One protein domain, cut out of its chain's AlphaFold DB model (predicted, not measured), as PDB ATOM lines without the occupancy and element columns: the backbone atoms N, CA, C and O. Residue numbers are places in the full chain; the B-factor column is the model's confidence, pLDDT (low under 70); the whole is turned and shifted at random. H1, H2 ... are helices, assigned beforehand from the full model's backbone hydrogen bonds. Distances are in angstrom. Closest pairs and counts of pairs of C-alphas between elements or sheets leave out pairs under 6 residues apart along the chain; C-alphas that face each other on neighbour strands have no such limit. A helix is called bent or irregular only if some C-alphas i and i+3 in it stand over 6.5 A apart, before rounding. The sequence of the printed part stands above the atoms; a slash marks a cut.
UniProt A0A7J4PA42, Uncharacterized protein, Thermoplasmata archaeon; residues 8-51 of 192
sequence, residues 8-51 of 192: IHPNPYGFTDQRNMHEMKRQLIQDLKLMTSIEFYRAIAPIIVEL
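This is residues 8 to 51 of the 192 residues of an uncharacterized protein of Thermoplasmata archaeon (UniProt A0A7J4PA42). Residues 8 to 17 form a winding lead with no named element, and after it H1 and H2 make a loose helical hairpin, side by side. Residues 32 to 36 join the helices at the end away from that lead, and residues 33 to 39, of which 37 to 39 belong to H2, stick out. The printed part has 44 residues with two named helices and no named strand; its class is all helix. It is only just loose, close to compact, with a radius of gyration of the C-alphas of 11.5 A, and elongated, spanning 33 by 17 by 16 A.

H1, residues 18 to 31, and H2, residues 37 to 49, form a hairpin and run opposite ways at a shallow tilt of 13 degrees. They touch, H2 with residues 43 to 47 alone; the closest C-alphas, of Met 21 and Ile 47, are 6.5 A apart. In H1 every O i to N i+4 pair is within hydrogen-bond range; in H2, 7 of 9.

H1 starts with C-alpha 18 at (1.902, -23.156, -2.106) and is 20.0 A long. H2 is 18.0 A long, ends with C-alpha 49 at (12.296, -18.995, 4.864), and is only just irregular: C-alphas 43 and 46 are 6.7 A apart.

The C-alphas farthest apart, of Gly 14 and Leu 34, are 33.3 A apart. The printed part has no cut, and the link from H1 to H2 is tight. pLDDT is under 70 at residues 8 to 10, 12 and 14 to 16.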
ATOM      1  N   ILE A   8      -2.719 -16.885   9.840       65.69
ATOM      2  CA  ILE A   8      -2.265 -15.693  10.573       65.69
ATOM      3  C   ILE A   8      -1.408 -14.757   9.723       65.69
ATOM      4  O   ILE A   8      -1.346 -13.568  10.022       65.69
ATOM      5  N   HIS A   9      -0.772 -15.267   8.669       62.62
ATOM      6  CA  HIS A   9       0.016 -14.458   7.758       62.62
ATOM      7  C   HIS A   9      -0.908 -13.784   6.726       62.62
ATOM      8  O   HIS A   9      -1.711 -14.482   6.104       62.62
ATOM      9  N   PRO A  10      -0.815 -12.458   6.500       66.00
ATOM     10  CA  PRO A  10      -1.732 -11.744   5.606       66.00
ATOM     11  C   PRO A  10      -1.674 -12.195   4.139       66.00
ATOM     12  O   PRO A  10      -2.665 -12.072   3.423       66.00
ATOM     13  N   ASN A  11      -0.523 -12.704   3.681       70.75
ATOM     14  CA  ASN A  11      -0.341 -13.189   2.309       70.75
ATOM     15  C   ASN A  11       0.740 -14.290   2.214       70.75
ATOM     16  O   ASN A  11       1.845 -14.034   1.739       70.75
ATOM     17  N   PRO A  12       0.482 -15.505   2.731       65.31
ATOM     18  CA  PRO A  12       1.497 -16.557   2.895       65.31
ATOM     19  C   PRO A  12       2.062 -17.083   1.571       65.31
ATOM     20  O   PRO A  12       3.103 -17.723   1.576       65.31
ATOM     21  N   TYR A  13       1.401 -16.807   0.443       74.38
ATOM     22  CA  TYR A  13       1.802 -17.272  -0.890       74.38
ATOM     23  C   TYR A  13       2.140 -16.128  -1.850       74.38
ATOM     24  O   TYR A  13       2.189 -16.328  -3.059       74.38
ATOM     25  N   GLY A  14       2.377 -14.918  -1.334       66.38
ATOM     26  CA  GLY A  14       2.714 -13.763  -2.171       66.38
ATOM     27  C   GLY A  14       4.019 -13.932  -2.956       66.38
ATOM     28  O   GLY A  14       4.152 -13.371  -4.040       66.38
ATOM     29  N   PHE A  15       4.958 -14.725  -2.429       66.06
ATOM     30  CA  PHE A  15       6.315 -14.875  -2.971       66.06
ATOM     31  C   PHE A  15       6.793 -16.334  -3.083       66.06
ATOM     32  O   PHE A  15       7.967 -16.586  -3.392       66.06
ATOM     33  N   THR A  16       5.892 -17.290  -2.842       66.12
ATOM     34  CA  THR A  16       6.210 -18.716  -2.722       66.12
ATOM     35  C   THR A  16       5.133 -19.604  -3.319       66.12
ATOM     36  O   THR A  16       3.953 -19.253  -3.329       66.12
ATOM     37  N   ASP A  17       5.546 -20.758  -3.839       76.00
ATOM     38  CA  ASP A  17       4.625 -21.746  -4.388       76.00
ATOM     39  C   ASP A  17       4.013 -22.561  -3.246       76.00
ATOM     40  O   ASP A  17       4.688 -23.339  -2.564       76.00
ATOM     41  N   GLN A  18       2.701 -22.408  -3.071       76.38
ATOM     42  CA  GLN A  18       1.902 -23.156  -2.106       76.38
ATOM     43  C   GLN A  18       2.158 -24.670  -2.175       76.38
ATOM     44  O   GLN A  18       2.192 -25.331  -1.133       76.38
ATOM     45  N   ARG A  19       2.359 -25.231  -3.377       79.38
ATOM     46  CA  ARG A  19       2.595 -26.673  -3.544       79.38
ATOM     47  C   ARG A  19       3.928 -27.096  -2.943       79.38
ATOM     48  O   ARG A  19       3.944 -28.054  -2.171       79.38
ATOM     49  N   ASN A  20       4.994 -26.349  -3.221       80.50
ATOM     50  CA  ASN A  20       6.328 -26.621  -2.683       80.50
ATOM     51  C   ASN A  20       6.325 -26.554  -1.153       80.50
ATOM     52  O   ASN A  20       6.798 -27.476  -0.490       80.50
ATOM     53  N   MET A  21       5.709 -25.519  -0.574       79.19
ATOM     54  CA  MET A  21       5.580 -25.413   0.882       79.19
ATOM     55  C   MET A  21       4.814 -26.594   1.490       79.19
ATOM     56  O   MET A  21       5.202 -27.139   2.528       79.19
ATOM     57  N   HIS A  22       3.712 -27.004   0.854       82.50
ATOM     58  CA  HIS A  22       2.922 -28.149   1.309       82.50
ATOM     59  C   HIS A  22       3.699 -29.460   1.211       82.50
ATOM     60  O   HIS A  22       3.568 -30.302   2.100       82.50
ATOM     61  N   GLU A  23       4.511 -29.639   0.171       85.75
ATOM     62  CA  GLU A  23       5.404 -30.789   0.017       85.75
ATOM     63  C   GLU A  23       6.470 -30.829   1.110       85.75
ATOM     64  O   GLU A  23       6.574 -31.841   1.802       85.75
ATOM     65  N   MET A  24       7.169 -29.717   1.354       85.25
ATOM     66  CA  MET A  24       8.167 -29.624   2.427       85.25
ATOM     67  C   MET A  24       7.550 -29.912   3.800       85.25
ATOM     68  O   MET A  24       8.117 -30.659   4.597       85.25
ATOM     69  N   LYS A  25       6.351 -29.378   4.066       85.12
ATOM     70  CA  LYS A  25       5.614 -29.644   5.309       85.12
ATOM     71  C   LYS A  25       5.227 -31.117   5.444       85.12
ATOM     72  O   LYS A  25       5.366 -31.677   6.529       85.12
ATOM     73  N   ARG A  26       4.726 -31.746   4.374       87.88
ATOM     74  CA  ARG A  26       4.383 -33.178   4.386       87.88
ATOM     75  C   ARG A  26       5.616 -34.037   4.636       87.88
ATOM     76  O   ARG A  26       5.537 -34.932   5.471       87.88
ATOM     77  N   GLN A  27       6.727 -33.732   3.966       88.19
ATOM     78  CA  GLN A  27       7.989 -34.442   4.145       88.19
ATOM     79  C   GLN A  27       8.484 -34.321   5.590       88.19
ATOM     80  O   GLN A  27       8.737 -35.334   6.232       88.19
ATOM     81  N   LEU A  28       8.494 -33.104   6.147       87.62
ATOM     82  CA  LEU A  28       8.869 -32.887   7.545       87.62
ATOM     83  C   LEU A  28       8.016 -33.733   8.498       87.62
ATOM     84  O   LEU A  28       8.569 -34.379   9.376       87.62
ATOM     85  N   ILE A  29       6.688 -33.755   8.317       88.00
ATOM     86  CA  ILE A  29       5.773 -34.544   9.160       88.00
ATOM     87  C   ILE A  29       6.062 -36.047   9.063       88.00
ATOM     88  O   ILE A  29       5.969 -36.739  10.073       88.00
ATOM     89  N   GLN A  30       6.399 -36.553   7.875       89.06
ATOM     90  CA  GLN A  30       6.760 -37.961   7.684       89.06
ATOM     91  C   GLN A  30       8.086 -38.316   8.365       89.06
ATOM     92  O   GLN A  30       8.212 -39.408   8.916       89.06
ATOM     93  N   ASP A  31       9.035 -37.379   8.379       86.50
ATOM     94  CA  ASP A  31      10.359 -37.552   8.983       86.50
ATOM     95  C   ASP A  31      10.391 -37.221  10.488       86.50
ATOM     96  O   ASP A  31      11.437 -37.363  11.136       86.50
ATOM     97  N   LEU A  32       9.261 -36.785  11.070       87.00
ATOM     98  CA  LEU A  32       9.170 -36.470  12.493       87.00
ATOM     99  C   LEU A  32       9.464 -37.714  13.335       87.00
ATOM    100  O   LEU A  32       8.712 -38.685  13.382       87.00
ATOM    101  N   LYS A  33      10.557 -37.619  14.080       88.31
ATOM    102  CA  LYS A  33      11.006 -38.571  15.091       88.31
ATOM    103  C   LYS A  33      11.356 -37.814  16.367       88.31
ATOM    104  O   LYS A  33      11.388 -36.584  16.369       88.31
ATOM    105  N   LEU A  34      11.640 -38.541  17.446       90.19
ATOM    106  CA  LEU A  34      12.212 -37.918  18.637       90.19
ATOM    107  C   LEU A  34      13.518 -37.217  18.240       90.19
ATOM    108  O   LEU A  34      14.442 -37.858  17.741       90.19
ATOM    109  N   MET A  35      13.548 -35.904  18.420       90.12
ATOM    110  CA  MET A  35      14.658 -35.036  18.057       90.12
ATOM    111  C   MET A  35      14.764 -33.914  19.088       90.12
ATOM    112  O   MET A  35      13.786 -33.555  19.746       90.12
ATOM    113  N   THR A  36      15.961 -33.372  19.238       89.25
ATOM    114  CA  THR A  36      16.241 -32.203  20.071       89.25
ATOM    115  C   THR A  36      15.582 -30.947  19.492       89.25
ATOM    116  O   THR A  36      15.306 -30.860  18.293       89.25
ATOM    117  N   SER A  37      15.382 -29.921  20.323       88.69
ATOM    118  CA  SER A  37      14.826 -28.636  19.872       88.69
ATOM    119  C   SER A  37      15.635 -28.014  18.727       88.69
ATOM    120  O   SER A  37      15.058 -27.395  17.835       88.69
ATOM    121  N   ILE A  38      16.963 -28.193  18.721       89.56
ATOM    122  CA  ILE A  38      17.837 -27.660  17.671       89.56
ATOM    123  C   ILE A  38      17.730 -28.452  16.363       89.56
ATOM    124  O   ILE A  38      17.753 -27.868  15.283       89.56
ATOM    125  N   GLU A  39      17.560 -29.773  16.425       91.12
ATOM    126  CA  GLU A  39      17.258 -30.594  15.244       91.12
ATOM    127  C   GLU A  39      15.909 -30.217  14.639       91.12
ATOM    128  O   GLU A  39      15.819 -30.023  13.427       91.12
ATOM    129  N   PHE A  40      14.893 -30.022  15.482       91.31
ATOM    130  CA  PHE A  40      13.589 -29.557  15.026       91.31
ATOM    131  C   PHE A  40      13.682 -28.176  14.369       91.31
ATOM    132  O   PHE A  40      13.174 -27.993  13.264       91.31
ATOM    133  N   TYR A  41      14.394 -27.229  14.994       92.44
ATOM    134  CA  TYR A  41      14.632 -25.899  14.428       92.44
ATOM    135  C   TYR A  41      15.263 -25.971  13.034       92.44
ATOM    136  O   TYR A  41      14.744 -25.369  12.095       92.44
ATOM    137  N   ARG A  42      16.338 -26.755  12.877       92.81
ATOM    138  CA  ARG A  42      17.027 -26.922  11.587       92.81
ATOM    139  C   ARG A  42      16.125 -27.508  10.502       92.81
ATOM    140  O   ARG A  42      16.309 -27.183   9.333       92.81
ATOM    141  N   ALA A  43      15.159 -28.344  10.883       92.12
ATOM    142  CA  ALA A  43      14.227 -28.970   9.955       92.12
ATOM    143  C   ALA A  43      13.075 -28.035   9.540       92.12
ATOM    144  O   ALA A  43      12.680 -28.025   8.374       92.12
ATOM    145  N   ILE A  44      12.542 -27.230  10.467       91.56
ATOM    146  CA  ILE A  44      11.392 -26.354  10.197       91.56
ATOM    147  C   ILE A  44      11.780 -24.971   9.657       91.56
ATOM    148  O   ILE A  44      11.033 -24.403   8.862       91.56
ATOM    149  N   ALA A  45      12.937 -24.422  10.037       92.44
ATOM    150  CA  ALA A  45      13.352 -23.076   9.635       92.44
ATOM    151  C   ALA A  45      13.413 -22.865   8.112       92.44
ATOM    152  O   ALA A  45      12.851 -21.863   7.663       92.44
ATOM    153  N   PRO A  46      13.930 -23.805   7.296       91.81
ATOM    154  CA  PRO A  46      13.906 -23.664   5.840       91.81
ATOM    155  C   PRO A  46      12.493 -23.518   5.257       91.81
ATOM    156  O   PRO A  46      12.307 -22.797   4.286       91.81
ATOM    157  N   ILE A  47      11.479 -24.145   5.868       90.31
ATOM    158  CA  ILE A  47      10.074 -24.017   5.434       90.31
ATOM    159  C   ILE A  47       9.559 -22.597   5.685       90.31
ATOM    160  O   ILE A  47       8.784 -22.068   4.895       90.31
ATOM    161  N   ILE A  48       9.978 -21.976   6.790       88.44
ATOM    162  CA  ILE A  48       9.600 -20.599   7.119       88.44
ATOM    163  C   ILE A  48      10.286 -19.608   6.175       88.44
ATOM    164  O   ILE A  48       9.635 -18.674   5.722       88.44
ATOM    165  N   VAL A  49      11.556 -19.840   5.821       89.06
ATOM    166  CA  VAL A  49      12.296 -18.995   4.864       89.06
ATOM    167  C   VAL A  49      11.613 -18.930   3.497       89.06
ATOM    168  O   VAL A  49      11.630 -17.876   2.863       89.06
ATOM    169  N   GLU A  50      10.943 -20.003   3.065       86.88
ATOM    170  CA  GLU A  50      10.183 -20.000   1.810       86.88
ATOM    171  C   GLU A  50       9.069 -18.949   1.775       86.88
ATOM    172  O   GLU A  50       8.693 -18.541   0.685       86.88
ATOM    173  N   LEU A  51       8.571 -18.458   2.919       83.94
ATOM    174  CA  LEU A  51       7.584 -17.369   2.954       83.94
ATOM    175  C   LEU A  51       8.149 -16.039   2.432       83.94
ATOM    176  O   LEU A  51       7.371 -15.191   1.992       83.94
TER     177      LEU A  51